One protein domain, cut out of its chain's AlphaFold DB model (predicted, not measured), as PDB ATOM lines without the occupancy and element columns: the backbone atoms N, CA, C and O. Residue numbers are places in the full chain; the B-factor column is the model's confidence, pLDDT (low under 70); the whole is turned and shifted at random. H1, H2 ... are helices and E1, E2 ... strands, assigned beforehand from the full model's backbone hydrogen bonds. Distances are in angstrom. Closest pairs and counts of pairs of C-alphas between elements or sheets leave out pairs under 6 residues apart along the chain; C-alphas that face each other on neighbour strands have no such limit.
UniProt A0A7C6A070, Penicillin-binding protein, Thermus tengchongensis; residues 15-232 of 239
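What this domain is: This is residues 15 to 232 of the 239 residues of the protein "Penicillin-binding protein" of Thermus tengchongensis (UniProt A0A7C6A070). What is the main picture? A three-stranded antiparallel sheet, order E3 E4 E5, lies between H9 over one face and H6 over the other, with H7 standing at E3. H2, H3, H4 and H5 form a group off one end of the sheet, and beyond the small strand pair E1 and E2 residues 122 to 127 stick out. What are its make-up and size? The printed part has 218 residues with nine named helices and five named strands, in the order H1 to H6, E1, E2, H7, H8, E3, E4, E5, H9; the class is mixed. It is compact, with a radius of gyration of the C-alphas of 17.8 A and spans of 51 by 43 by 36 A.

How they stand to each other: How is the largest sheet paired? E3, residues 168 to 174, E4, 185 to 192, and E5, 203 to 209, form a meander, each strand the antiparallel neighbour of the one before. Within hydrogen-bond range are N 170 and O 189, 2.9 A, and N 190 and O 205, 2.9 A. What is on it? H9, residues 219 to 231, and H6, 98 to 109, are on opposite faces, making three layers, helices on both faces of a sheet; their heights over the sheet are 7.9 and 8.4 A, and the closest C-alphas of H6 and E5 are those of Ala 102 and Val 206, 5.8 A. H7, residues 140 to 152, on the same face as H6, stands up from the sheet at 72 degrees. The hub, H7 touches H6, H1, residues 15 to 19 (closest C-alphas Ala 19 and Thr 150, 3.7 A), and, only at the corner, H8, residues 157 to 160. What lies farther out? H5, residues 81 to 87, touches H2, 23 to 30, and H3, 34 to 47, the latter at a shallow tilt of 31 degrees, the same way, closest C-alphas Pro 34 and Pro 81, 5.4 A. H4, residues 68 to 74, is close to H3 but not clearly touching, closest C-alphas Asp 39 and Arg 68, 6.7 A. E1, residues 113 to 115, and E2, 132 to 134, are an antiparallel hairpin with N 114 and O 133 2.9 A apart. How do the helix backbones run? Every O i to N i+4 pair is within hydrogen-bond range in H1, H2, H4, H6 and H9; H3 has 7 of 10, H7 8 of 9, H5 1 of 3 but 4 of 4 O i to N i+3 pairs, and H8 is too short for an O i to N i+4 pair.

Where its parts are: Where are the ends? H1 begins at C-alpha 15 (270.244, 253.498, 305.630), and H9 ends at C-alpha 231 (284.692, 231.945, 311.663). Which elements are longest? E4 spans 23.6 A, H3 20.3 A, E3 20.2 A and E5 20.1 A.

The domain as a whole: How far does it reach? The C-alphas farthest apart, those of Gln 32 and Gln 125, are 55.6 A apart. Are there cuts, long links or weak places? The printed part has no cut; the links H3 to H4 and E1 to E2 are long, and residues 177 to 182 have pLDDT under 70.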
ATOM      1  N   LYS A  15     269.234 254.525 305.935       98.50
ATOM      2  CA  LYS A  15     270.244 253.498 305.630       98.50
ATOM      3  C   LYS A  15     271.595 254.140 305.308       98.50
ATOM      4  O   LYS A  15     272.613 253.732 305.857       98.50
ATOM      5  N   GLU A  16     271.600 255.174 304.468       98.44
ATOM      6  CA  GLU A  16     272.798 255.928 304.079       98.44
ATOM      7  C   GLU A  16     273.359 256.724 305.256       98.44
ATOM      8  O   GLU A  16     274.574 256.765 305.437       98.44
ATOM      9  N   ALA A  17     272.494 257.303 306.094       98.25
ATOM     10  CA  ALA A  17     272.918 258.026 307.286       98.25
ATOM     11  C   ALA A  17     273.662 257.120 308.282       98.25
ATOM     12  O   ALA A  17     274.692 257.528 308.825       98.25
ATOM     13  N   ILE A  18     273.186 255.882 308.478       98.56
ATOM     14  CA  ILE A  18     273.891 254.861 309.268       98.56
ATOM     15  C   ILE A  18     275.209 254.487 308.579       98.56
ATOM     16  O   ILE A  18     276.259 254.547 309.221       98.56
ATOM     17  N   ALA A  19     275.165 254.176 307.279       98.06
ATOM     18  CA  ALA A  19     276.320 253.708 306.514       98.06
ATOM     19  C   ALA A  19     277.505 254.684 306.553       98.06
ATOM     20  O   ALA A  19     278.638 254.306 306.855       98.06
ATOM     21  N   TRP A  20     277.233 255.961 306.285       97.44
ATOM     22  CA  TRP A  20     278.235 257.025 306.206       97.44
ATOM     23  C   TRP A  20     278.404 257.797 307.512       97.44
ATOM     24  O   TRP A  20     279.134 258.788 307.556       97.44
ATOM     25  N   SER A  21     277.748 257.359 308.592       95.69
ATOM     26  CA  SER A  21     277.830 258.005 309.902       95.69
ATOM     27  C   SER A  21     277.505 259.504 309.866       95.69
ATOM     28  O   SER A  21     278.217 260.316 310.458       95.69
ATOM     29  N   CYS A  22     276.477 259.895 309.117       96.81
ATOM     30  CA  CYS A  22     276.221 261.297 308.799       96.81
ATOM     31  C   CYS A  22     275.589 262.048 309.981       96.81
ATOM     32  O   CYS A  22     274.404 261.887 310.269       96.81
ATOM     33  N   ASN A  23     276.361 262.908 310.652       96.19
ATOM     34  CA  ASN A  23     275.886 263.644 311.829       96.19
ATOM     35  C   ASN A  23     274.752 264.622 311.487       96.19
ATOM     36  O   ASN A  23     273.797 264.766 312.252       96.19
ATOM     37  N   THR A  24     274.840 265.290 310.335       96.56
ATOM     38  CA  THR A  24     273.866 266.306 309.908       96.56
ATOM     39  C   THR A  24     272.483 265.729 309.654       96.56
ATOM     40  O   THR A  24     271.506 266.417 309.940       96.56
ATOM     41  N   TRP A  25     272.388 264.463 309.232       97.94
ATOM     42  CA  TRP A  25     271.109 263.759 309.125       97.94
ATOM     43  C   TRP A  25     270.380 263.721 310.472       97.94
ATOM     44  O   TRP A  25     269.226 264.137 310.581       97.94
ATOM     45  N   TYR A  26     271.077 263.286 311.528       97.56
ATOM     46  CA  TYR A  26     270.505 263.231 312.874       97.56
ATOM     47  C   TYR A  26     270.209 264.625 313.424       97.56
ATOM     48  O   TYR A  26     269.182 264.798 314.073       97.56
ATOM     49  N   TYR A  27     271.046 265.629 313.133       97.00
ATOM     50  CA  TYR A  27     270.781 267.014 313.534       97.00
ATOM     51  C   TYR A  27     269.485 267.554 312.928       97.00
ATOM     52  O   TYR A  27     268.657 268.095 313.655       97.00
ATOM     53  N   GLN A  28     269.289 267.376 311.620       96.69
ATOM     54  CA  GLN A  28     268.081 267.819 310.921       96.69
ATOM     55  C   GLN A  28     266.839 267.064 311.408       96.69
ATOM     56  O   GLN A  28     265.800 267.682 311.633       96.69
ATOM     57  N   ALA A  29     266.950 265.751 311.628       96.50
ATOM     58  CA  ALA A  29     265.839 264.934 312.103       96.50
ATOM     59  C   ALA A  29     265.362 265.353 313.503       96.50
ATOM     60  O   ALA A  29     264.165 265.538 313.717       96.50
ATOM     61  N   VAL A  30     266.279 265.541 314.461       96.94
ATOM     62  CA  VAL A  30     265.890 265.907 315.837       96.94
ATOM     63  C   VAL A  30     265.516 267.380 315.987       96.94
ATOM     64  O   VAL A  30     264.791 267.715 316.918       96.94
ATOM     65  N   ALA A  31     265.958 268.255 315.080       95.69
ATOM     66  CA  ALA A  31     265.597 269.675 315.093       95.69
ATOM     67  C   ALA A  31     264.095 269.929 314.864       95.69
ATOM     68  O   ALA A  31     263.618 271.010 315.196       95.69
ATOM     69  N   GLN A  32     263.348 268.946 314.350       96.25
ATOM     70  CA  GLN A  32     261.894 269.045 314.185       96.25
ATOM     71  C   GLN A  32     261.138 269.045 315.525       96.25
ATOM     72  O   GLN A  32     260.093 269.675 315.638       96.25
ATOM     73  N   ASP A  33     261.659 268.349 316.541       96.12
ATOM     74  CA  ASP A  33     261.092 268.312 317.897       96.12
ATOM     75  C   ASP A  33     262.198 268.046 318.939       96.12
ATOM     76  O   ASP A  33     262.278 266.964 319.534       96.12
ATOM     77  N   PRO A  34     263.098 269.015 319.176       92.06
ATOM     78  CA  PRO A  34     264.272 268.786 320.008       92.06
ATOM     79  C   PRO A  34     263.914 268.563 321.484       92.06
ATOM     80  O   PRO A  34     264.662 267.895 322.196       92.06
ATOM     81  N   LEU A  35     262.781 269.086 321.964       91.94
ATOM     82  CA  LEU A  35     262.365 268.951 323.365       91.94
ATOM     83  C   LEU A  35     261.513 267.707 323.630       91.94
ATOM     84  O   LEU A  35     261.586 267.161 324.730       91.94
ATOM     85  N   GLY A  36     260.716 267.244 322.666       90.38
ATOM     86  CA  GLY A  36     259.914 266.030 322.812       90.38
ATOM     87  C   GLY A  36     260.661 264.751 322.427       90.38
ATOM     88  O   GLY A  36     260.334 263.671 322.926       90.38
ATOM     89  N   VAL A  37     261.689 264.823 321.574       94.44
ATOM     90  CA  VAL A  37     262.429 263.626 321.139       94.44
ATOM     91  C   VAL A  37     263.375 263.070 322.208       94.44
ATOM     92  O   VAL A  37     263.572 261.860 322.238       94.44
ATOM     93  N   VAL A  38     263.920 263.891 323.115       96.25
ATOM     94  CA  VAL A  38     264.908 263.444 324.124       96.25
ATOM     95  C   VAL A  38     264.373 262.324 325.023       96.25
ATOM     96  O   VAL A  38     265.006 261.276 325.146       96.25
ATOM     97  N   ASP A  39     263.183 262.489 325.603       96.19
ATOM     98  CA  ASP A  39     262.626 261.477 326.509       96.19
ATOM     99  C   ASP A  39     262.186 260.224 325.733       96.19
ATOM    100  O   ASP A  39     262.334 259.101 326.220       96.19
ATOM    101  N   ARG A  40     261.724 260.391 324.483       96.38
ATOM    102  CA  ARG A  40     261.405 259.274 323.578       96.38
ATOM    103  C   ARG A  40     262.657 258.486 323.191       96.38
ATOM    104  O   ARG A  40     262.610 257.256 323.160       96.38
ATOM    105  N   LEU A  41     263.772 259.170 322.943       95.88
ATOM    106  CA  LEU A  41     265.067 258.561 322.656       95.88
ATOM    107  C   LEU A  41     265.556 257.753 323.860       95.88
ATOM    108  O   LEU A  41     265.904 256.586 323.703       95.88
ATOM    109  N   ALA A  42     265.495 258.323 325.065       96.75
ATOM    110  CA  ALA A  42     265.858 257.622 326.293       96.75
ATOM    111  C   ALA A  42     264.969 256.393 326.553       96.75
ATOM    112  O   ALA A  42     265.469 255.341 326.948       96.75
ATOM    113  N   ALA A  43     263.660 256.490 326.296       97.00
ATOM    114  CA  ALA A  43     262.740 255.360 326.418       97.00
ATOM    115  C   ALA A  43     263.082 254.226 325.434       97.00
ATOM    116  O   ALA A  43     263.114 253.058 325.821       97.00
ATOM    117  N   ARG A  44     263.395 254.552 324.172       97.06
ATOM    118  CA  ARG A  44     263.826 253.556 323.176       97.06
ATOM    119  C   ARG A  44     265.198 252.964 323.496       97.06
ATOM    120  O   ARG A  44     265.363 251.756 323.356       97.06
ATOM    121  N   ALA A  45     266.138 253.772 323.983       96.94
ATOM    122  CA  ALA A  45     267.444 253.309 324.447       96.94
ATOM    123  C   ALA A  45     267.307 252.283 325.587       96.94
ATOM    124  O   ALA A  45     267.907 251.212 325.514       96.94
ATOM    125  N   ARG A  46     266.447 252.560 326.579       97.25
ATOM    126  CA  ARG A  46     266.128 251.616 327.666       97.25
ATOM    127  C   ARG A  46     265.482 250.334 327.162       97.25
ATOM    128  O   ARG A  46     265.922 249.250 327.529       97.25
ATOM    129  N   LEU A  47     264.501 250.432 326.264       96.94
ATOM    130  CA  LEU A  47     263.880 249.247 325.658       96.94
ATOM    131  C   LEU A  47     264.912 248.340 324.970       96.94
ATOM    132  O   LEU A  47     264.835 247.120 325.107       96.94
ATOM    133  N   LEU A  48     265.912 248.930 324.310       97.44
ATOM    134  CA  LEU A  48     267.027 248.219 323.677       97.44
ATOM    135  C   LEU A  48     268.122 247.737 324.647       97.44
ATOM    136  O   LEU A  48     269.057 247.067 324.214       97.44
ATOM    137  N   GLY A  49     268.010 248.024 325.945       96.19
ATOM    138  CA  GLY A  49     268.911 247.514 326.980       96.19
ATOM    139  C   GLY A  49     269.967 248.497 327.488       96.19
ATOM    140  O   GLY A  49     270.777 248.122 328.334       96.19
ATOM    141  N   LEU A  50     269.980 249.750 327.019       97.06
ATOM    142  CA  LEU A  50     270.866 250.776 327.574       97.06
ATOM    143  C   LEU A  50     270.296 251.322 328.889       97.06
ATOM    144  O   LEU A  50     269.136 251.713 328.961       97.06
ATOM    145  N   GLY A  51     271.128 251.409 329.926       95.44
ATOM    146  CA  GLY A  51     270.714 251.909 331.245       95.44
ATOM    147  C   GLY A  51     270.003 250.900 332.149       95.44
ATOM    148  O   GLY A  51     269.559 251.274 333.229       95.44
ATOM    149  N   GLU A  52     269.933 249.631 331.747       93.81
ATOM    150  CA  GLU A  52     269.505 248.502 332.585       93.81
ATOM    151  C   GLU A  52     270.625 247.456 332.689       93.81
ATOM    152  O   GLU A  52     271.520 247.413 331.842       93.81
ATOM    153  N   ALA A  53     270.599 246.623 333.731       95.75
ATOM    154  CA  ALA A  53     271.538 245.507 333.854       95.75
ATOM    155  C   ALA A  53     271.367 244.523 332.685       95.75
ATOM    156  O   ALA A  53     270.259 244.346 332.166       95.75
ATOM    157  N   THR A  54     272.454 243.885 332.251       96.75
ATOM    158  CA  THR A  54     272.419 242.981 331.089       96.75
ATOM    159  C   THR A  54     272.098 241.534 331.449       96.75
ATOM    160  O   THR A  54     271.663 240.775 330.578       96.75
ATOM    161  N   GLY A  55     272.252 241.192 332.731       95.19
ATOM    162  CA  GLY A  55     272.040 239.855 333.280       95.19
ATOM    163  C   GLY A  55     273.325 239.083 333.575       95.19
ATOM    164  O   GLY A  55     273.222 237.961 334.064       95.19
ATOM    165  N   LEU A  56     274.504 239.667 333.316       96.31
ATOM    166  CA  LEU A  56     275.770 239.015 333.642       96.31
ATOM    167  C   LEU A  56     275.880 238.704 335.139       96.31
ATOM    168  O   LEU A  56     275.445 239.463 336.002       96.31
ATOM    169  N   GLU A  57     276.531 237.584 335.427       96.31
ATOM    170  CA  GLU A  57     276.783 237.076 336.775       96.31
ATOM    171  C   GLU A  57     277.885 237.863 337.501       96.31
ATOM    172  O   GLU A  57     278.032 237.758 338.719       96.31
ATOM    173  N   ILE A  58     278.667 238.650 336.758       96.25
ATOM    174  CA  ILE A  58     279.673 239.563 337.300       96.25
ATOM    175  C   ILE A  58     279.050 240.920 337.641       96.25
ATOM    176  O   ILE A  58     278.032 241.314 337.081       96.25
ATOM    177  N   ALA A  59     279.685 241.666 338.546       96.19
ATOM    178  CA  ALA A  59     279.221 243.000 338.908       96.19
ATOM    179  C   ALA A  59     279.234 243.951 337.696       96.19
ATOM    180  O   ALA A  59     280.248 244.091 337.012       96.19
ATOM    181  N   GLU A  60     278.122 244.657 337.475       95.94
ATOM    182  CA  GLU A  60     277.963 245.607 336.372       95.94
ATOM    183  C   GLU A  60     277.680 247.029 336.872       95.94
ATOM    184  O   GLU A  60     277.086 247.251 337.931       95.94
ATOM    185  N   ARG A  61     278.061 248.019 336.061       94.75
ATOM    186  CA  ARG A  61     277.539 249.386 336.157       94.75
ATOM    187  C   ARG A  61     276.437 249.571 335.122       94.75
ATOM    188  O   ARG A  61     276.551 249.091 333.995       94.75
ATOM    189  N   THR A  62     275.394 250.307 335.482       89.88
ATOM    190  CA  THR A  62     274.352 250.706 334.538       89.88
ATOM    191  C   THR A  62     274.759 251.993 333.825       89.88
ATOM    192  O   THR A  62     275.210 252.953 334.448       89.88
ATOM    193  N   GLY A  63     274.614 252.014 332.497       93.44
ATOM    194  CA  GLY A  63     274.700 253.249 331.718       93.44
ATOM    195  C   GLY A  63     273.641 254.288 332.112       93.44
ATOM    196  O   GLY A  63     272.718 254.021 332.882       93.44
ATOM    197  N   LEU A  64     273.742 255.478 331.528       96.75
ATOM    198  CA  LEU A  64     272.866 256.613 331.789       96.75
ATOM    199  C   LEU A  64     272.240 257.115 330.482       96.75
ATOM    200  O   LEU A  64     272.856 257.928 329.800       96.75
ATOM    201  N   PRO A  65     271.018 256.678 330.126       96.69
ATOM    202  CA  PRO A  65     270.201 257.332 329.105       96.69
ATOM    203  C   PRO A  65     269.558 258.600 329.704       96.69
ATOM    204  O   PRO A  65     268.631 258.486 330.522       96.69
ATOM    205  N   PRO A  66     270.039 259.808 329.352       96.38
ATOM    206  CA  PRO A  66     269.599 261.035 330.002       96.38
ATOM    207  C   PRO A  66     268.163 261.387 329.607       96.38
ATOM    208  O   PRO A  66     267.723 261.138 328.490       96.38
ATOM    209  N   THR A  67     267.432 261.985 330.543       97.12
ATOM    210  CA  THR A  67     266.067 262.501 330.345       97.12
ATOM    211  C   THR A  67     265.994 263.935 330.848       97.12
ATOM    212  O   THR A  67     266.846 264.370 331.632       97.12
ATOM    213  N   ARG A  68     264.940 264.666 330.476       96.88
ATOM    214  CA  ARG A  68     264.703 266.009 331.033       96.88
ATOM    215  C   ARG A  68     264.512 265.967 332.549       96.88
ATOM    216  O   ARG A  68     264.985 266.855 333.253       96.88
ATOM    217  N   ALA A  69     263.845 264.924 333.049       97.00
ATOM    218  CA  ALA A  69     263.650 264.707 334.480       97.00
ATOM    219  C   ALA A  69     264.980 264.480 335.206       97.00
ATOM    220  O   ALA A  69     265.254 265.173 336.183       97.00
ATOM    221  N   TRP A  70     265.829 263.597 334.671       96.75
ATOM    222  CA  TRP A  70     267.168 263.349 335.207       96.75
ATOM    223  C   TRP A  70     267.986 264.637 335.293       96.75
ATOM    224  O   TRP A  70     268.576 264.907 336.333       96.75
ATOM    225  N   LYS A  71     267.989 265.467 334.241       97.00
ATOM    226  CA  LYS A  71     268.789 266.699 334.238       97.00
ATOM    227  C   LYS A  71     268.328 267.682 335.319       97.00
ATOM    228  O   LYS A  71     269.149 268.198 336.074       97.00
ATOM    229  N   ARG A  72     267.012 267.882 335.443       97.38
ATOM    230  CA  ARG A  72     266.420 268.739 336.481       97.38
ATOM    231  C   ARG A  72     266.758 268.246 337.887       97.38
ATOM    232  O   ARG A  72     266.983 269.049 338.785       97.38
ATOM    233  N   GLU A  73     266.777 266.935 338.092       97.25
ATOM    234  CA  GLU A  73     267.050 266.347 339.399       97.25
ATOM    235  C   GLU A  73     268.542 266.363 339.749       97.25
ATOM    236  O   GLU A  73     268.902 266.842 340.825       97.25
ATOM    237  N   ALA A  74     269.391 265.880 338.842       95.94
ATOM    238  CA  ALA A  74     270.816 265.680 339.077       95.94
ATOM    239  C   ALA A  74     271.627 266.973 338.948       95.94
ATOM    240  O   ALA A  74     272.530 267.203 339.746       95.94
ATOM    241  N   LEU A  75     271.306 267.817 337.961       95.75
ATOM    242  CA  LEU A  75     272.069 269.032 337.651       95.75
ATOM    243  C   LEU A  75     271.353 270.323 338.060       95.75
ATOM    244  O   LEU A  75     271.936 271.392 337.948       95.75
ATOM    245  N   LYS A  76     270.101 270.242 338.534       97.38
ATOM    246  CA  LYS A  76     269.271 271.410 338.901       97.38
ATOM    247  C   LYS A  76     269.090 272.413 337.757       97.38
ATOM    248  O   LYS A  76     268.872 273.598 337.984       97.38
ATOM    249  N   GLU A  77     269.102 271.910 336.525       95.94
ATOM    250  CA  GLU A  77     268.977 272.708 335.309       95.94
ATOM    251  C   GLU A  77     267.833 272.224 334.409       95.94
ATOM    252  O   GLU A  77     267.546 271.021 334.353       95.94
ATOM    253  N   PRO A  78     267.205 273.129 333.637       95.88
ATOM    254  CA  PRO A  78     266.317 272.729 332.558       95.88
ATOM    255  C   PRO A  78     267.099 272.071 331.412       95.88
ATOM    256  O   PRO A  78     268.312 272.234 331.257       95.88
ATOM    257  N   TRP A  79     266.379 271.330 330.571       96.75
ATOM    258  CA  TRP A  79     266.927 270.811 329.320       96.75
ATOM    259  C   TRP A  79     266.923 271.898 328.247       96.75
ATOM    260  O   TRP A  79     265.872 272.468 327.950       96.75
ATOM    261  N   TYR A  80     268.072 272.147 327.628       95.88
ATOM    262  CA  TYR A  80     268.213 273.092 326.528       95.88
ATOM    263  C   TYR A  80     268.098 272.363 325.178       95.88
ATOM    264  O   TYR A  80     268.714 271.311 324.992       95.88
ATOM    265  N   PRO A  81     267.384 272.916 324.178       93.19
ATOM    266  CA  PRO A  81     267.174 272.250 322.885       93.19
ATOM    267  C   PRO A  81     268.461 271.788 322.178       93.19
ATOM    268  O   PRO A  81     268.484 270.737 321.538       93.19
ATOM    269  N   GLY A  82     269.558 272.542 322.320       93.94
ATOM    270  CA  GLY A  82     270.853 272.207 321.717       93.94
ATOM    271  C   GLY A  82     271.522 270.949 322.291       93.94
ATOM    272  O   GLY A  82     272.363 270.331 321.630       93.94
ATOM    273  N   GLU A  83     271.139 270.524 323.496       95.31
ATOM    274  CA  GLU A  83     271.648 269.297 324.116       95.31
ATOM    275  C   GLU A  83     271.131 268.056 323.391       95.31
ATOM    276  O   GLU A  83     271.868 267.085 323.237       95.31
ATOM    277  N   THR A  84     269.921 268.116 322.830       96.31
ATOM    278  CA  THR A  84     269.343 267.022 322.042       96.31
ATOM    279  C   THR A  84     270.152 266.731 320.782       96.31
ATOM    280  O   THR A  84     270.377 265.569 320.456       96.31
ATOM    281  N   LEU A  85     270.657 267.766 320.098       95.50
ATOM    282  CA  LEU A  85     271.533 267.603 318.927       95.50
ATOM    283  C   LEU A  85     272.821 266.854 319.288       95.50
ATOM    284  O   LEU A  85     273.331 266.060 318.505       95.50
ATOM    285  N   SER A  86     273.348 267.122 320.481       94.06
ATOM    286  CA  SER A  86     274.534 266.446 321.009       94.06
ATOM    287  C   SER A  86     274.213 264.993 321.352       94.06
ATOM    288  O   SER A  86     274.898 264.078 320.897       94.06
ATOM    289  N   LEU A  87     273.120 264.783 322.082       95.06
ATOM    290  CA  LEU A  87     272.670 263.466 322.510       95.06
ATOM    291  C   LEU A  87     272.364 262.537 321.331       95.06
ATOM    292  O   LEU A  87     272.673 261.351 321.397       95.06
ATOM    293  N   ALA A  88     271.804 263.072 320.244       94.38
ATOM    294  CA  ALA A  88     271.435 262.305 319.055       94.38
ATOM    295  C   ALA A  88     272.619 261.575 318.395       94.38
ATOM    296  O   ALA A  88     272.410 260.575 317.715       94.38
ATOM    297  N   ILE A  89     273.849 262.049 318.614       93.56
ATOM    298  CA  ILE A  89     275.085 261.410 318.137       93.56
ATOM    299  C   ILE A  89     275.905 260.778 319.275       93.56
ATOM    300  O   ILE A  89     277.076 260.462 319.097       93.56
ATOM    301  N   GLY A  90     275.306 260.627 320.458       91.12
ATOM    302  CA  GLY A  90     275.938 260.021 321.629       91.12
ATOM    303  C   GLY A  90     276.871 260.943 322.418       91.12
ATOM    304  O   GLY A  90     277.684 260.453 323.192       91.12
ATOM    305  N   GLN A  91     276.769 262.263 322.237       90.50
ATOM    306  CA  GLN A  91     277.524 263.259 323.005       90.50
ATOM    307  C   GLN A  91     276.699 263.826 324.168       90.50
ATOM    308  O   GLN A  91     275.470 263.834 324.139       90.50
ATOM    309  N   GLY A  92     277.378 264.381 325.172       90.25
ATOM    310  CA  GLY A  92     276.744 264.881 326.393       90.25
ATOM    311  C   GLY A  92     276.769 263.824 327.505       90.25
ATOM    312  O   GLY A  92     277.733 263.070 327.581       90.25
ATOM    313  N   PRO A  93     275.752 263.754 328.377       92.75
ATOM    314  CA  PRO A  93     275.793 262.901 329.568       92.75
ATOM    315  C   PRO A  93     275.418 261.432 329.309       92.75
ATOM    316  O   PRO A  93     275.213 260.681 330.260       92.75
ATOM    317  N   LEU A  94     275.276 261.013 328.046       95.50
ATOM    318  CA  LEU A  94     274.988 259.618 327.720       95.50
ATOM    319  C   LEU A  94     276.175 258.739 328.113       95.50
ATOM    320  O   LEU A  94     277.270 258.899 327.583       95.50
ATOM    321  N   LEU A  95     275.926 257.765 328.985       95.81
ATOM    322  CA  LEU A  95     276.895 256.727 329.328       95.81
ATOM    323  C   LEU A  95     276.334 255.359 328.945       95.81
ATOM    324  O   LEU A  95     275.153 255.085 329.159       95.81
ATOM    325  N   ALA A  96     277.181 254.486 328.412       96.69
ATOM    326  CA  ALA A  96     276.848 253.098 328.116       96.69
ATOM    327  C   ALA A  96     278.083 252.222 328.330       96.69
ATOM    328  O   ALA A  96     279.208 252.660 328.089       96.69
ATOM    329  N   THR A  97     277.880 250.982 328.769       97.62
ATOM    330  CA  THR A  97     278.968 250.004 328.882       97.62
ATOM    331  C   THR A  97     279.116 249.210 327.579       97.62
ATOM    332  O   THR A  97     278.125 249.019 326.865       97.62
ATOM    333  N   PRO A  98     280.314 248.684 327.251       97.81
ATOM    334  CA  PRO A  98     280.496 247.861 326.054       97.81
ATOM    335  C   PRO A  98     279.539 246.663 325.982       97.81
ATOM    336  O   PRO A  98     279.023 246.344 324.912       97.81
ATOM    337  N   VAL A  99     279.232 246.047 327.127       97.81
ATOM    338  CA  VAL A  99     278.289 244.923 327.208       97.81
ATOM    339  C   VAL A  99     276.841 245.344 326.910       97.81
ATOM    340  O   VAL A  99     276.132 244.640 326.190       97.81
ATOM    341  N   GLN A 100     276.404 246.527 327.360       98.25
ATOM    342  CA  GLN A 100     275.094 247.079 326.993       98.25
ATOM    343  C   GLN A 100     275.011 247.378 325.487       98.25
ATOM    344  O   GLN A 100     273.992 247.090 324.857       98.25
ATOM    345  N   VAL A 101     276.090 247.894 324.886       98.50
ATOM    346  CA  VAL A 101     276.176 248.128 323.432       98.50
ATOM    347  C   VAL A 101     276.117 246.807 322.657       98.50
ATOM    348  O   VAL A 101     275.392 246.713 321.665       98.50
ATOM    349  N   ALA A 102     276.806 245.761 323.126       98.50
ATOM    350  CA  ALA A 102     276.754 244.431 322.518       98.50
ATOM    351  C   ALA A 102     275.335 243.843 322.554       98.50
ATOM    352  O   ALA A 102     274.837 243.356 321.539       98.50
ATOM    353  N   ARG A 103     274.638 243.961 323.693       98.12
ATOM    354  CA  ARG A 103     273.243 243.520 323.850       98.12
ATOM    355  C   ARG A 103     272.276 244.291 322.949       98.12
ATOM    356  O   ARG A 103     271.391 243.689 322.335       98.12
ATOM    357  N   MET A 104     272.452 245.609 322.837       98.50
ATOM    358  CA  MET A 104     271.673 246.448 321.925       98.50
ATOM    359  C   MET A 104     271.847 245.973 320.478       98.50
ATOM    360  O   MET A 104     270.853 245.763 319.779       98.50
ATOM    361  N   LEU A 105     273.089 245.760 320.032       98.75
ATOM    362  CA  LEU A 105     273.353 245.295 318.672       98.75
ATOM    363  C   LEU A 105     272.791 243.887 318.433       98.75
ATOM    364  O   LEU A 105     272.175 243.659 317.395       98.75
ATOM    365  N   ALA A 106     272.917 242.976 319.401       98.25
ATOM    366  CA  ALA A 106     272.312 241.645 319.330       98.25
ATOM    367  C   ALA A 106     270.783 241.707 319.179       98.25
ATOM    368  O   ALA A 106     270.206 240.951 318.404       98.25
ATOM    369  N   SER A 107     270.128 242.653 319.858       98.19
ATOM    370  CA  SER A 107     268.680 242.871 319.731       98.19
ATOM    371  C   SER A 107     268.290 243.319 318.320       98.19
ATOM    372  O   SER A 107     267.275 242.871 317.791       98.19
ATOM    373  N   ILE A 108     269.096 244.178 317.685       98.38
ATOM    374  CA  ILE A 108     268.880 244.625 316.299       98.38
ATOM    375  C   ILE A 108     269.144 243.478 315.316       98.38
ATOM    376  O   ILE A 108     268.341 243.251 314.410       98.38
ATOM    377  N   ALA A 109     270.235 242.732 315.505       97.88
ATOM    378  CA  ALA A 109     270.574 241.568 314.689       97.88
ATOM    379  C   ALA A 109     269.462 240.503 314.741       97.88
ATOM    380  O   ALA A 109     269.066 239.981 313.704       97.88
ATOM    381  N   ASN A 110     268.867 240.285 315.919       96.06
ATOM    382  CA  ASN A 110     267.769 239.339 316.137       96.06
ATOM    383  C   ASN A 110     266.365 239.950 315.955       96.06
ATOM    384  O   ASN A 110     265.403 239.476 316.560       96.06
ATOM    385  N   ALA A 111     266.232 241.021 315.167       96.75
ATOM    386  CA  ALA A 111     264.949 241.637 314.810       96.75
ATOM    387  C   ALA A 111     264.013 241.913 316.011       96.75
ATOM    388  O   ALA A 111     262.807 241.662 315.965       96.75
ATOM    389  N   GLY A 112     264.577 242.432 317.103       97.19
ATOM    390  CA  GLY A 112     263.852 242.815 318.314       97.19
ATOM    391  C   GLY A 112     263.844 241.767 319.425       97.19
ATOM    392  O   GLY A 112     263.347 242.066 320.506       97.19
ATOM    393  N   GLN A 113     264.409 240.572 319.232       97.81
ATOM    394  CA  GLN A 113     264.567 239.602 320.323       97.81
ATOM    395  C   GLN A 113     265.785 239.967 321.180       97.81
ATOM    396  O   GLN A 113     266.916 239.606 320.852       97.81
ATOM    397  N   LYS A 114     265.564 240.704 322.276       97.88
ATOM    398  CA  LYS A 114     266.625 241.164 323.184       97.88
ATOM    399  C   LYS A 114     267.072 240.026 324.108       97.88
ATOM    400  O   LYS A 114     266.280 239.617 324.958       97.88
ATOM    401  N   PRO A 115     268.318 239.532 324.002       97.00
ATOM    402  CA  PRO A 115     268.793 238.458 324.867       97.00
ATOM    403  C   PRO A 115     269.178 238.973 326.255       97.00
ATOM    404  O   PRO A 115     269.701 240.079 326.383       97.00
ATOM    405  N   THR A 116     268.974 238.163 327.289       97.19
ATOM    406  CA  THR A 116     269.650 238.314 328.587       97.19
ATOM    407  C   THR A 116     271.023 237.656 328.502       97.19
ATOM    408  O   THR A 116     271.134 236.481 328.134       97.19
ATOM    409  N   LEU A 117     272.073 238.419 328.800       96.69
ATOM    410  CA  LEU A 117     273.448 237.942 328.696       96.69
ATOM    411  C   LEU A 117     273.819 237.109 329.924       96.69
ATOM    412  O   LEU A 117     273.344 237.383 331.017       96.69
ATOM    413  N   HIS A 118     274.651 236.092 329.721       96.81
ATOM    414  CA  HIS A 118     275.153 235.201 330.764       96.81
ATOM    415  C   HIS A 118     276.492 234.606 330.310       96.81
ATOM    416  O   HIS A 118     276.690 234.348 329.119       96.81
ATOM    417  N   LEU A 119     277.412 234.402 331.248       97.31
ATOM    418  CA  LEU A 119     278.685 233.710 331.028       97.31
ATOM    419  C   LEU A 119     278.529 232.204 331.242       97.31
ATOM    420  O   LEU A 119     279.207 231.395 330.604       97.31
ATOM    421  N   VAL A 120     277.647 231.810 332.161       96.88
ATOM    422  CA  VAL A 120     277.529 230.427 332.609       96.88
ATOM    423  C   VAL A 120     276.600 229.652 331.686       96.88
ATOM    424  O   VAL A 120     275.391 229.846 331.694       96.88
ATOM    425  N   LYS A 121     277.149 228.690 330.942       96.25
ATOM    426  CA  LYS A 121     276.346 227.758 330.132       96.25
ATOM    427  C   LYS A 121     275.649 226.683 330.980       96.25
ATOM    428  O   LYS A 121     274.555 226.230 330.651       96.25
ATOM    429  N   ARG A 122     276.292 226.221 332.058       96.88
ATOM    430  CA  ARG A 122     275.812 225.099 332.881       96.88
ATOM    431  C   ARG A 122     276.405 225.143 334.291       96.88
ATOM    432  O   ARG A 122     277.601 225.378 334.432       96.88
ATOM    433  N   ILE A 123     275.590 224.841 335.303       96.44
ATOM    434  CA  ILE A 123     276.003 224.670 336.707       96.44
ATOM    435  C   ILE A 123     275.704 223.227 337.119       96.44
ATOM    436  O   ILE A 123     274.542 222.820 337.191       96.44
ATOM    437  N   GLY A 124     276.750 222.430 337.348       95.69
ATOM    438  CA  GLY A 124     276.609 220.986 337.555       95.69
ATOM    439  C   GLY A 124     275.933 220.322 336.351       95.69
ATOM    440  O   GLY A 124     276.451 220.368 335.236       95.69
ATOM    441  N   GLN A 125     274.756 219.733 336.564       94.50
ATOM    442  CA  GLN A 125     273.941 219.135 335.499       94.50
ATOM    443  C   GLN A 125     272.880 220.089 334.920       94.50
ATOM    444  O   GLN A 125     272.277 219.778 333.895       94.50
ATOM    445  N   ARG A 126     272.652 221.258 335.532       95.12
ATOM    446  CA  ARG A 126     271.613 222.203 335.109       95.12
ATOM    447  C   ARG A 126     272.139 223.151 334.037       95.12
ATOM    448  O   ARG A 126     272.991 223.993 334.314       95.12
ATOM    449  N   GLU A 127     271.604 223.037 332.827       95.56
ATOM    450  CA  GLU A 127     271.842 224.005 331.754       95.56
ATOM    451  C   GLU A 127     271.135 225.335 332.056       95.56
ATOM    452  O   GLU A 127     269.979 225.363 332.496       95.56
ATOM    453  N   VAL A 128     271.835 226.442 331.827       94.00
ATOM    454  CA  VAL A 128     271.271 227.790 331.908       94.00
ATOM    455  C   VAL A 128     270.764 228.145 330.516       94.00
ATOM    456  O   VAL A 128     271.535 228.202 329.563       94.00
ATOM    457  N   ARG A 129     269.449 228.340 330.380       90.56
ATOM    458  CA  ARG A 129     268.840 228.652 329.082       90.56
ATOM    459  C   ARG A 129     268.826 230.161 328.831       90.56
ATOM    460  O   ARG A 129     268.444 230.907 329.738       90.56
ATOM    461  N   PRO A 130     269.157 230.614 327.607       87.06
ATOM    462  CA  PRO A 130     269.039 232.018 327.237       87.06
ATOM    463  C   PRO A 130     267.581 232.470 327.337       87.06
ATOM    464  O   PRO A 130     266.672 231.789 326.862       87.06
ATOM    465  N   GLN A 131     267.361 233.643 327.924       95.00
ATOM    466  CA  GLN A 131     266.058 234.305 327.916       95.00
ATOM    467  C   GLN A 131     266.053 235.387 326.840       95.00
ATOM    468  O   GLN A 131     267.011 236.153 326.724       95.00
ATOM    469  N   LEU A 132     264.974 235.448 326.063       96.81
ATOM    470  CA  LEU A 132     264.746 236.478 325.055       96.81
ATOM    471  C   LEU A 132     263.531 237.308 325.465       96.81
ATOM    472  O   LEU A 132     262.498 236.765 325.852       96.81
ATOM    473  N   THR A 133     263.650 238.627 325.374       97.62
ATOM    474  CA  THR A 133     262.552 239.563 325.610       97.62
ATOM    475  C   THR A 133     262.236 240.301 324.311       97.62
ATOM    476  O   THR A 133     263.110 240.997 323.790       97.62
ATOM    477  N   PRO A 134     261.008 240.197 323.776       97.81
ATOM    478  CA  PRO A 134     260.624 240.940 322.585       97.81
ATOM    479  C   PRO A 134     260.626 242.449 322.839       97.81
ATOM    480  O   PRO A 134     260.019 242.943 323.790       97.81
ATOM    481  N   VAL A 135     261.273 243.194 321.950       97.62
ATOM    482  CA  VAL A 135     261.238 244.653 321.896       97.62
ATOM    483  C   VAL A 135     260.346 245.061 320.724       97.62
ATOM    484  O   VAL A 135     260.582 244.619 319.598       97.62
ATOM    485  N   PRO A 136     259.328 245.913 320.933       96.44
ATOM    486  CA  PRO A 136     258.465 246.351 319.847       96.44
ATOM    487  C   PRO A 136     259.245 247.211 318.845       96.44
ATOM    488  O   PRO A 136     259.805 248.251 319.199       96.44
ATOM    489  N   GLY A 137     259.225 246.804 317.576       94.81
ATOM    490  CA  GLY A 137     259.831 247.534 316.468       94.81
ATOM    491  C   GLY A 137     259.271 247.077 315.124       94.81
ATOM    492  O   GLY A 137     258.914 245.915 314.957       94.81
ATOM    493  N   ARG A 138     259.160 248.016 314.177       95.56
ATOM    494  CA  ARG A 138     258.556 247.783 312.850       95.56
ATOM    495  C   ARG A 138     259.582 247.691 311.717       95.56
ATOM    496  O   ARG A 138     259.314 247.060 310.706       95.56
ATOM    497  N   PHE A 139     260.740 248.332 311.875       97.06
ATOM    498  CA  PHE A 139     261.689 248.578 310.782       97.06
ATOM    499  C   PHE A 139     263.088 248.014 311.069       97.06
ATOM    500  O   PHE A 139     264.091 248.660 310.776       97.06
ATOM    501  N   TRP A 140     263.174 246.812 311.651       97.62
ATOM    502  CA  TRP A 140     264.456 246.165 311.969       97.62
ATOM    503  C   TRP A 140     265.353 246.002 310.740       97.62
ATOM    504  O   TRP A 140     266.534 246.335 310.799       97.62
ATOM    505  N   THR A 141     264.775 245.604 309.607       97.69
ATOM    506  CA  THR A 141     265.496 245.422 308.342       97.69
ATOM    507  C   THR A 141     266.166 246.710 307.860       97.69
ATOM    508  O   THR A 141     267.290 246.666 307.383       97.69
ATOM    509  N   VAL A 142     265.553 247.884 308.068       98.50
ATOM    510  CA  VAL A 142     266.166 249.177 307.701       98.50
ATOM    511  C   VAL A 142     267.451 249.423 308.496       98.50
ATOM    512  O   VAL A 142     268.436 249.909 307.944       98.50
ATOM    513  N   LEU A 143     267.456 249.067 309.785       98.50
ATOM    514  CA  LEU A 143     268.640 249.189 310.637       98.50
ATOM    515  C   LEU A 143     269.721 248.187 310.222       98.50
ATOM    516  O   LEU A 143     270.880 248.566 310.078       98.50
ATOM    517  N   GLN A 144     269.338 246.930 309.995       98.69
ATOM    518  CA  GLN A 144     270.240 245.857 309.567       98.69
ATOM    519  C   GLN A 144     270.908 246.179 308.223       98.69
ATOM    520  O   GLN A 144     272.129 246.093 308.095       98.69
ATOM    521  N   GLU A 145     270.134 246.640 307.242       98.56
ATOM    522  CA  GLU A 145     270.649 247.066 305.940       98.56
ATOM    523  C   GLU A 145     271.574 248.277 306.061       98.56
ATOM    524  O   GLU A 145     272.631 248.289 305.439       98.56
ATOM    525  N   GLY A 146     271.234 249.269 306.894       98.69
ATOM    526  CA  GLY A 146     272.121 250.402 307.172       98.69
ATOM    527  C   GLY A 146     273.462 249.958 307.766       98.69
ATOM    528  O   GLY A 146     274.518 250.398 307.313       98.69
ATOM    529  N   LEU A 147     273.437 249.033 308.731       98.81
ATOM    530  CA  LEU A 147     274.638 248.465 309.353       98.81
ATOM    531  C   LEU A 147     275.477 247.654 308.354       98.81
ATOM    532  O   LEU A 147     276.704 247.771 308.348       98.81
ATOM    533  N   ARG A 148     274.846 246.856 307.485       98.62
ATOM    534  CA  ARG A 148     275.532 246.152 306.387       98.62
ATOM    535  C   ARG A 148     276.129 247.138 305.386       98.62
ATOM    536  O   ARG A 148     277.259 246.954 304.940       98.62
ATOM    537  N   LYS A 149     275.415 248.216 305.073       98.62
ATOM    538  CA  LYS A 149     275.865 249.261 304.151       98.62
ATOM    539  C   LYS A 149     277.079 250.029 304.689       98.62
ATOM    540  O   LYS A 149     277.965 250.364 303.908       98.62
ATOM    541  N   THR A 150     277.223 250.194 306.009       98.69
ATOM    542  CA  THR A 150     278.476 250.690 306.623       98.69
ATOM    543  C   THR A 150     279.693 249.854 306.219       98.69
ATOM    544  O   THR A 150     280.776 250.395 306.013       98.69
ATOM    545  N   VAL A 151     279.521 248.535 306.119       98.50
ATOM    546  CA  VAL A 151     280.583 247.595 305.740       98.50
ATOM    547  C   VAL A 151     280.771 247.542 304.227       98.50
ATOM    548  O   VAL A 151     281.903 247.509 303.763       98.50
ATOM    549  N   LYS A 152     279.691 247.559 303.440       97.88
ATOM    550  CA  LYS A 152     279.783 247.453 301.974       97.88
ATOM    551  C   LYS A 152     280.217 248.735 301.274       97.88
ATOM    552  O   LYS A 152     280.770 248.662 300.185       97.88
ATOM    553  N   GLU A 153     279.926 249.890 301.855       97.81
ATOM    554  CA  GLU A 153     280.094 251.185 301.186       97.81
ATOM    555  C   GLU A 153     280.689 252.240 302.118       97.81
ATOM    556  O   GLU A 153     281.457 253.085 301.676       97.81
ATOM    557  N   GLY A 154     280.343 252.183 303.405       97.06
ATOM    558  CA  GLY A 154     280.671 253.218 304.375       97.06
ATOM    559  C   GLY A 154     282.007 253.045 305.097       97.06
ATOM    560  O   GLY A 154     283.009 252.562 304.564       97.06
ATOM    561  N   THR A 155     282.021 253.463 306.364       96.38
ATOM    562  CA  THR A 155     283.256 253.636 307.146       96.38
ATOM    563  C   THR A 155     284.051 252.351 307.380       96.38
ATOM    564  O   THR A 155     285.244 252.435 307.665       96.38
ATOM    565  N   ALA A 156     283.440 251.171 307.241       97.75
ATOM    566  CA  ALA A 156     284.104 249.883 307.447       97.75
ATOM    567  C   ALA A 156     284.555 249.190 306.144       97.75
ATOM    568  O   ALA A 156     285.179 248.127 306.212       97.75
ATOM    569  N   ARG A 157     284.307 249.795 304.967       97.81
ATOM    570  CA  ARG A 157     284.605 249.207 303.644       97.81
ATOM    571  C   ARG A 157     286.034 248.709 303.483       97.81
ATOM    572  O   ARG A 157     286.249 247.628 302.941       97.81
ATOM    573  N   HIS A 158     286.995 249.498 303.938       96.88
ATOM    574  CA  HIS A 158     288.418 249.233 303.748       96.88
ATOM    575  C   HIS A 158     288.946 248.036 304.566       96.88
ATOM    576  O   HIS A 158     289.984 247.493 304.218       96.88
ATOM    577  N   VAL A 159     288.245 247.607 305.625       97.19
ATOM    578  CA  VAL A 159     288.667 246.475 306.481       97.19
ATOM    579  C   VAL A 159     287.780 245.249 306.282       97.19
ATOM    580  O   VAL A 159     288.277 244.124 306.298       97.19
ATOM    581  N   LEU A 160     286.465 245.450 306.132       97.81
ATOM    582  CA  LEU A 160     285.477 244.367 306.122       97.81
ATOM    583  C   LEU A 160     284.716 244.218 304.796       97.81
ATOM    584  O   LEU A 160     283.907 243.302 304.671       97.81
ATOM    585  N   GLY A 161     284.942 245.089 303.811       96.44
ATOM    586  CA  GLY A 161     284.186 245.060 302.557       96.44
ATOM    587  C   GLY A 161     284.386 243.790 301.736       96.44
ATOM    588  O   GLY A 161     283.418 243.278 301.185       96.44
ATOM    589  N   ASP A 162     285.615 243.268 301.722       95.25
ATOM    590  CA  ASP A 162     285.983 242.015 301.046       95.25
ATOM    591  C   ASP A 162     286.126 240.850 302.047       95.25
ATOM    592  O   ASP A 162     286.710 239.812 301.744       95.25
ATOM    593  N   PHE A 163     285.625 241.022 303.276       95.81
ATOM    594  CA  PHE A 163     285.657 239.972 304.288       95.81
ATOM    595  C   PHE A 163     284.668 238.852 303.913       95.81
ATOM    596  O   PHE A 163     283.529 239.169 303.560       95.81
ATOM    597  N   PRO A 164     285.049 237.559 304.006       94.88
ATOM    598  CA  PRO A 164     284.236 236.470 303.450       94.88
ATOM    599  C   PRO A 164     282.856 236.338 304.095       94.88
ATOM    600  O   PRO A 164     281.881 235.993 303.433       94.88
ATOM    601  N   VAL A 165     282.762 236.628 305.396       97.31
ATOM    602  CA  VAL A 165     281.484 236.603 306.107       97.31
ATOM    603  C   VAL A 165     280.786 237.948 305.912       97.31
ATOM    604  O   VAL A 165     281.364 238.988 306.244       97.31
ATOM    605  N   PRO A 166     279.534 237.982 305.427       97.25
ATOM    606  CA  PRO A 166     278.816 239.233 305.268       97.25
ATOM    607  C   PRO A 166     278.514 239.823 306.648       97.25
ATOM    608  O   PRO A 166     277.610 239.372 307.338       97.25
ATOM    609  N   THR A 167     279.278 240.821 307.080       98.62
ATOM    610  CA  THR A 167     279.098 241.487 308.379       98.62
ATOM    611  C   THR A 167     278.335 242.801 308.236       98.62
ATOM    612  O   THR A 167     278.356 243.440 307.179       98.62
ATOM    613  N   GLY A 168     277.662 243.215 309.308       98.69
ATOM    614  CA  GLY A 168     277.100 244.552 309.476       98.69
ATOM    615  C   GLY A 168     277.651 245.198 310.740       98.69
ATOM    616  O   GLY A 168     277.967 244.511 311.708       98.69
ATOM    617  N   GLY A 169     277.786 246.520 310.757       98.50
ATOM    618  CA  GLY A 169     278.347 247.198 311.916       98.50
ATOM    619  C   GLY A 169     278.346 248.711 311.825       98.50
ATOM    620  O   GLY A 169     277.777 249.314 310.911       98.50
ATOM    621  N   LYS A 170     278.975 249.336 312.820       98.44
ATOM    622  CA  LYS A 170     279.088 250.788 312.910       98.44
ATOM    623  C   LYS A 170     280.332 251.211 313.688       98.44
ATOM    624  O   LYS A 170     280.553 250.765 314.812       98.44
ATOM    625  N   THR A 171     281.116 252.113 313.096       96.06
ATOM    626  CA  THR A 171     282.217 252.815 313.778       96.06
ATOM    627  C   THR A 171     281.678 253.884 314.728       96.06
ATOM    628  O   THR A 171     280.645 254.499 314.452       96.06
ATOM    629  N   GLY A 172     282.389 254.143 315.820       91.31
ATOM    630  CA  GLY A 172     282.090 255.223 316.752       91.31
ATOM    631  C   GLY A 172     283.365 255.910 317.232       91.31
ATOM    632  O   GLY A 172     284.395 255.269 317.426       91.31
ATOM    633  N   THR A 173     283.261 257.219 317.421       84.38
ATOM    634  CA  THR A 173     284.336 258.068 317.933       84.38
ATOM    635  C   THR A 173     283.700 259.003 318.953       84.38
ATOM    636  O   THR A 173     282.895 259.859 318.580       84.38
ATOM    637  N   ALA A 174     283.985 258.805 320.241       85.25
ATOM    638  CA  ALA A 174     283.406 259.635 321.296       85.25
ATOM    639  C   ALA A 174     284.429 260.663 321.792       85.25
ATOM    640  O   ALA A 174     285.423 260.297 322.417       85.25
ATOM    641  N   GLU A 175     284.173 261.944 321.507       80.81
ATOM    642  CA  GLU A 175     284.955 263.066 322.041       80.81
ATOM    643  C   GLU A 175     285.092 262.962 323.567       80.81
ATOM    644  O   GLU A 175     284.100 262.811 324.283       80.81
ATOM    645  N   THR A 176     286.321 263.059 324.070       80.50
ATOM    646  CA  THR A 176     286.578 263.015 325.508       80.50
ATOM    647  C   THR A 176     286.132 264.326 326.178       80.50
ATOM    648  O   THR A 176     286.341 265.407 325.616       80.50
ATOM    649  N   PRO A 177     285.525 264.285 327.384       64.50
ATOM    650  CA  PRO A 177     285.065 265.491 328.087       64.50
ATOM    651  C   PRO A 177     286.189 266.450 328.510       64.50
ATOM    652  O   PRO A 177     285.917 267.608 328.811       64.50
ATOM    653  N   GLY A 178     287.433 265.960 328.566       69.31
ATOM    654  CA  GLY A 178     288.614 266.728 328.954       69.31
ATOM    655  C   GLY A 178     289.198 267.559 327.808       69.31
ATOM    656  O   GLY A 178     288.493 268.244 327.067       69.31
ATOM    657  N   LYS A 179     290.526 267.510 327.649       61.19
ATOM    658  CA  LYS A 179     291.206 268.162 326.525       61.19
ATOM    659  C   LYS A 179     290.812 267.410 325.253       61.19
ATOM    660  O   LYS A 179     291.367 266.348 324.994       61.19
ATOM    661  N   ARG A 180     289.855 267.939 324.482       65.94
ATOM    662  CA  ARG A 180     289.464 267.472 323.135       65.94
ATOM    663  C   ARG A 180     290.636 267.612 322.151       65.94
ATOM    664  O   ARG A 180     290.605 268.429 321.237       65.94
ATOM    665  N   ALA A 181     291.701 266.862 322.401       69.38
ATOM    666  CA  ALA A 181     293.013 266.978 321.781       69.38
ATOM    667  C   ALA A 181     293.246 265.890 320.717       69.38
ATOM    668  O   ALA A 181     294.390 265.569 320.416       69.38
ATOM    669  N   GLY A 182     292.170 265.307 320.173       68.56
ATOM    670  CA  GLY A 182     292.247 264.251 319.155       68.56
ATOM    671  C   GLY A 182     292.495 262.840 319.698       68.56
ATOM    672  O   GLY A 182     292.932 261.971 318.953       68.56
ATOM    673  N   LEU A 183     292.255 262.615 320.996       79.69
ATOM    674  CA  LEU A 183     292.254 261.287 321.615       79.69
ATOM    675  C   LEU A 183     290.838 260.946 322.072       79.69
ATOM    676  O   LEU A 183     290.494 261.055 323.249       79.69
ATOM    677  N   GLU A 184     289.981 260.615 321.118       87.94
ATOM    678  CA  GLU A 184     288.624 260.151 321.380       87.94
ATOM    679  C   GLU A 184     288.602 258.695 321.867       87.94
ATOM    680  O   GLU A 184     289.581 257.957 321.751       87.94
ATOM    681  N   HIS A 185     287.473 258.243 322.405       93.44
ATOM    682  CA  HIS A 185     287.270 256.813 322.611       93.44
ATOM    683  C   HIS A 185     286.974 256.120 321.281       93.44
ATOM    684  O   HIS A 185     286.022 256.492 320.583       93.44
ATOM    685  N   ALA A 186     287.743 255.074 320.976       96.00
ATOM    686  CA  ALA A 186     287.584 254.293 319.760       96.00
ATOM    687  C   ALA A 186     286.544 253.189 319.978       96.00
ATOM    688  O   ALA A 186     286.717 252.329 320.845       96.00
ATOM    689  N   TRP A 187     285.488 253.195 319.165       98.12
ATOM    690  CA  TRP A 187     284.413 252.207 319.206       98.12
ATOM    691  C   TRP A 187     284.198 251.549 317.845       98.12
ATOM    692  O   TRP A 187     284.214 252.199 316.794       98.12
ATOM    693  N   TYR A 188     283.893 250.258 317.867       98.69
ATOM    694  CA  TYR A 188     283.249 249.574 316.754       98.69
ATOM    695  C   TYR A 188     282.343 248.475 317.294       98.69
ATOM    696  O   TYR A 188     282.720 247.732 318.199       98.69
ATOM    697  N   MET A 189     281.151 248.371 316.720       98.81
ATOM    698  CA  MET A 189     280.225 247.274 316.972       98.81
ATOM    699  C   MET A 189     279.927 246.569 315.653       98.81
ATOM    700  O   MET A 189     279.653 247.229 314.648       98.81
ATOM    701  N   GLY A 190     279.995 245.242 315.645       98.75
ATOM    702  CA  GLY A 190     279.765 244.429 314.461       98.75
ATOM    703  C   GLY A 190     279.010 243.150 314.789       98.75
ATOM    704  O   GLY A 190     279.202 242.560 315.850       98.75
ATOM    705  N   TYR A 191     278.158 242.722 313.868       98.81
ATOM    706  CA  TYR A 191     277.492 241.432 313.908       98.81
ATOM    707  C   TYR A 191     277.638 240.722 312.565       98.81
ATOM    708  O   TYR A 191     277.876 241.343 311.524       98.81
ATOM    709  N   GLY A 192     277.467 239.414 312.581       97.44
ATOM    710  CA  GLY A 192     277.320 238.632 311.371       97.44
ATOM    711  C   GLY A 192     276.841 237.220 311.681       97.44
ATOM    712  O   GLY A 192     276.851 236.826 312.844       97.44
ATOM    713  N   PRO A 193     276.442 236.459 310.659       98.00
ATOM    714  CA  PRO A 193     276.218 236.928 309.293       98.00
ATOM    715  C   PRO A 193     275.018 237.880 309.196       98.00
ATOM    716  O   PRO A 193     274.011 237.707 309.873       98.00
ATOM    717  N   ALA A 194     275.142 238.911 308.370       96.88
ATOM    718  CA  ALA A 194     274.125 239.932 308.132       96.88
ATOM    719  C   ALA A 194     273.221 239.603 306.936       96.88
ATOM    720  O   ALA A 194     272.222 240.288 306.725       96.88
ATOM    721  N   GLU A 195     273.564 238.573 306.162       91.62
ATOM    722  CA  GLU A 195     272.790 238.096 305.017       91.62
ATOM    723  C   GLU A 195     272.217 236.696 305.329       91.62
ATOM    724  O   GLU A 195     272.937 235.854 305.884       91.62
ATOM    725  N   PRO A 196     270.932 236.432 305.015       86.12
ATOM    726  CA  PRO A 196     270.321 235.117 305.205       86.12
ATOM    727  C   PRO A 196     271.039 234.013 304.419       86.12
ATOM    728  O   PRO A 196     271.602 234.262 303.358       86.12
ATOM    729  N   GLY A 197     270.980 232.775 304.915       87.00
ATOM    730  CA  GLY A 197     271.532 231.606 304.214       87.00
ATOM    731  C   GLY A 197     273.053 231.449 304.308       87.00
ATOM    732  O   GLY A 197     273.597 230.489 303.768       87.00
ATOM    733  N   SER A 198     273.744 232.343 305.018       90.12
ATOM    734  CA  SER A 198     275.160 232.165 305.336       90.12
ATOM    735  C   SER A 198     275.381 230.902 306.190       90.12
ATOM    736  O   SER A 198     274.663 230.713 307.174       90.12
ATOM    737  N   PRO A 199     276.399 230.071 305.888       92.62
ATOM    738  CA  PRO A 199     276.686 228.843 306.636       92.62
ATOM    739  C   PRO A 199     277.326 229.106 308.009       92.62
ATOM    740  O   PRO A 199     277.428 228.206 308.838       92.62
ATOM    741  N   TYR A 200     277.793 230.333 308.243       95.69
ATOM    742  CA  TYR A 200     278.510 230.709 309.455       95.69
ATOM    743  C   TYR A 200     277.568 230.933 310.654       95.69
ATOM    744  O   TYR A 200     276.519 231.562 310.498       95.69
ATOM    745  N   PRO A 201     277.945 230.497 311.871       97.12
ATOM    746  CA  PRO A 201     277.144 230.742 313.068       97.12
ATOM    747  C   PRO A 201     277.111 232.238 313.447       97.12
ATOM    748  O   PRO A 201     278.095 232.944 313.204       97.12
ATOM    749  N   PRO A 202     276.021 232.743 314.061       97.56
ATOM    750  CA  PRO A 202     275.916 234.150 314.443       97.56
ATOM    751  C   PRO A 202     276.926 234.579 315.515       97.56
ATOM    752  O   PRO A 202     277.149 233.869 316.494       97.56
ATOM    753  N   LEU A 203     277.468 235.788 315.375       98.56
ATOM    754  CA  LEU A 203     278.368 236.432 316.329       98.56
ATOM    755  C   LEU A 203     278.091 237.937 316.400       98.56
ATOM    756  O   LEU A 203     277.867 238.589 315.380       98.56
ATOM    757  N   VAL A 204     278.183 238.498 317.606       98.75
ATOM    758  CA  VAL A 204     278.278 239.943 317.854       98.75
ATOM    759  C   VAL A 204     279.603 240.225 318.554       98.75
ATOM    760  O   VAL A 204     279.961 239.532 319.503       98.75
ATOM    761  N   VAL A 205     280.314 241.260 318.112       98.81
ATOM    762  CA  VAL A 205     281.558 241.732 318.729       98.81
ATOM    763  C   VAL A 205     281.494 243.246 318.887       98.81
ATOM    764  O   VAL A 205     281.120 243.968 317.961       98.81
ATOM    765  N   VAL A 206     281.895 243.734 320.057       98.81
ATOM    766  CA  VAL A 206     282.082 245.162 320.328       98.81
ATOM    767  C   VAL A 206     283.492 245.363 320.854       98.81
ATOM    768  O   VAL A 206     283.903 244.679 321.788       98.81
ATOM    769  N   ALA A 207     284.220 246.304 320.262       98.62
ATOM    770  CA  ALA A 207     285.526 246.726 320.742       98.62
ATOM    771  C   ALA A 207     285.472 248.186 321.195       98.62
ATOM    772  O   ALA A 207     284.887 249.041 320.520       98.62
ATOM    773  N   PHE A 208     286.096 248.443 322.340       98.12
ATOM    774  CA  PHE A 208     286.205 249.746 322.978       98.12
ATOM    775  C   PHE A 208     287.643 249.952 323.444       98.12
ATOM    776  O   PHE A 208     288.214 249.064 324.075       98.12
ATOM    777  N   PHE A 209     288.201 251.127 323.163       96.56
ATOM    778  CA  PHE A 209     289.512 251.531 323.659       96.56
ATOM    779  C   PHE A 209     289.437 252.937 324.243       96.56
ATOM    780  O   PHE A 209     289.007 253.888 323.578       96.56
ATOM    781  N   GLU A 210     289.877 253.073 325.492       94.50
ATOM    782  CA  GLU A 210     289.967 254.372 326.140       94.50
ATOM    783  C   GLU A 210     291.002 255.252 325.440       94.50
ATOM    784  O   GLU A 210     292.138 254.827 325.256       94.50
ATOM    785  N   ASN A 211     290.608 256.466 325.034       92.00
ATOM    786  CA  ASN A 211     291.489 257.432 324.368       92.00
ATOM    787  C   ASN A 211     292.237 256.861 323.143       92.00
ATOM    788  O   ASN A 211     293.316 257.335 322.797       92.00
ATOM    789  N   GLY A 212     291.679 255.827 322.500       88.81
ATOM    790  CA  GLY A 212     292.299 255.131 321.370       88.81
ATOM    791  C   GLY A 212     292.227 255.888 320.040       88.81
ATOM    792  O   GLY A 212     292.807 255.442 319.056       88.81
ATOM    793  N   GLY A 213     291.510 257.010 319.985       87.81
ATOM    794  CA  GLY A 213     291.313 257.815 318.784       87.81
ATOM    795  C   GLY A 213     290.252 257.236 317.847       87.81
ATOM    796  O   GLY A 213     289.120 256.951 318.241       87.81
ATOM    797  N   GLU A 214     290.600 257.094 316.568       87.25
ATOM    798  CA  GLU A 214     289.637 256.807 315.503       87.25
ATOM    799  C   GLU A 214     289.142 255.345 315.526       87.25
ATOM    800  O   GLU A 214     289.901 254.399 315.286       87.25
ATOM    801  N   GLY A 215     287.837 255.142 315.744       90.75
ATOM    802  CA  GLY A 215     287.223 253.806 315.810       90.75
ATOM    803  C   GLY A 215     287.421 252.944 314.557       90.75
ATOM    804  O   GLY A 215     287.572 251.727 314.665       90.75
ATOM    805  N   SER A 216     287.480 253.560 313.374       92.25
ATOM    806  CA  SER A 216     287.766 252.895 312.090       92.25
ATOM    807  C   SER A 216     289.187 252.319 312.011       92.25
ATOM    808  O   SER A 216     289.384 251.302 311.355       92.25
ATOM    809  N   ARG A 217     290.167 252.926 312.692       92.94
ATOM    810  CA  ARG A 217     291.581 252.519 312.645       92.94
ATOM    811  C   ARG A 217     291.975 251.578 313.774       92.94
ATOM    812  O   ARG A 217     292.879 250.772 313.596       92.94
ATOM    813  N   VAL A 218     291.314 251.680 314.927       95.69
ATOM    814  CA  VAL A 218     291.685 250.916 316.130       95.69
ATOM    815  C   VAL A 218     290.669 249.821 316.440       95.69
ATOM    816  O   VAL A 218     291.004 248.637 316.452       95.69
ATOM    817  N   ALA A 219     289.404 250.193 316.651       97.94
ATOM    818  CA  ALA A 219     288.386 249.252 317.109       97.94
ATOM    819  C   ALA A 219     287.902 248.298 316.007       97.94
ATOM    820  O   ALA A 219     287.691 247.111 316.256       97.94
ATOM    821  N   LEU A 220     287.762 248.794 314.776       98.31
ATOM    822  CA  LEU A 220     287.317 248.002 313.631       98.31
ATOM    823  C   LEU A 220     288.283 246.839 313.298       98.31
ATOM    824  O   LEU A 220     287.809 245.701 313.218       98.31
ATOM    825  N   PRO A 221     289.613 247.039 313.177       97.81
ATOM    826  CA  PRO A 221     290.547 245.925 312.994       97.81
ATOM    827  C   PRO A 221     290.552 244.926 314.154       97.81
ATOM    828  O   PRO A 221     290.672 243.726 313.914       97.81
ATOM    829  N   ALA A 222     290.373 245.382 315.400       98.31
ATOM    830  CA  ALA A 222     290.260 244.482 316.550       98.31
ATOM    831  C   ALA A 222     289.048 243.545 316.411       98.31
ATOM    832  O   ALA A 222     289.171 242.337 316.611       98.31
ATOM    833  N   VAL A 223     287.899 244.075 315.977       98.62
ATOM    834  CA  VAL A 223     286.720 243.247 315.695       98.62
ATOM    835  C   VAL A 223     286.943 242.306 314.514       98.62
ATOM    836  O   VAL A 223     286.566 241.140 314.619       98.62
ATOM    837  N   ARG A 224     287.610 242.746 313.436       98.19
ATOM    838  CA  ARG A 224     287.976 241.853 312.320       98.19
ATOM    839  C   ARG A 224     288.766 240.642 312.814       98.19
ATOM    840  O   ARG A 224     288.451 239.534 312.403       98.19
ATOM    841  N   LYS A 225     289.754 240.833 313.696       98.19
ATOM    842  CA  LYS A 225     290.575 239.734 314.239       98.19
ATOM    843  C   LYS A 225     289.740 238.710 315.008       98.19
ATOM    844  O   LYS A 225     289.863 237.514 314.766       98.19
ATOM    845  N   VAL A 226     288.846 239.170 315.888       98.50
ATOM    846  CA  VAL A 226     287.952 238.281 316.655       98.50
ATOM    847  C   VAL A 226     286.989 237.532 315.730       98.50
ATOM    848  O   VAL A 226     286.816 236.324 315.867       98.50
ATOM    849  N   MET A 227     286.392 238.234 314.765       98.50
ATOM    850  CA  MET A 227     285.508 237.636 313.764       98.50
ATOM    851  C   MET A 227     286.237 236.600 312.903       98.50
ATOM    852  O   MET A 227     285.692 235.530 312.644       98.50
ATOM    853  N   ALA A 228     287.474 236.894 312.497       98.00
ATOM    854  CA  ALA A 228     288.292 235.982 311.713       98.00
ATOM    855  C   ALA A 228     288.618 234.704 312.486       98.00
ATOM    856  O   ALA A 228     288.427 233.609 311.962       98.00
ATOM    857  N   ALA A 229     289.008 234.842 313.755       98.06
ATOM    858  CA  ALA A 229     289.260 233.708 314.636       98.06
ATOM    859  C   ALA A 229     288.001 232.851 314.856       98.06
ATOM    860  O   ALA A 229     288.074 231.627 314.805       98.06
ATOM    861  N   TYR A 230     286.839 233.478 315.068       98.31
ATOM    862  CA  TYR A 230     285.590 232.758 315.320       98.31
ATOM    863  C   TYR A 230     285.094 231.974 314.097       98.31
ATOM    864  O   TYR A 230     284.694 230.819 314.228       98.31
ATOM    865  N   TRP A 231     285.138 232.580 312.908       97.50
ATOM    866  CA  TRP A 231     284.692 231.945 311.663       97.50
ATOM    867  C   TRP A 231     285.794 231.198 310.911       97.50
ATOM    868  O   TRP A 231     285.531 230.683 309.826       97.50
ATOM    869  N   GLN A 232     287.001 231.134 311.483       95.75
ATOM    870  CA  GLN A 232     288.172 230.467 310.907       95.75
ATOM    871  C   GLN A 232     288.454 230.910 309.465       95.75
ATOM    872  O   GLN A 232     288.795 230.105 308.602       95.75
TER     873      GLN A 232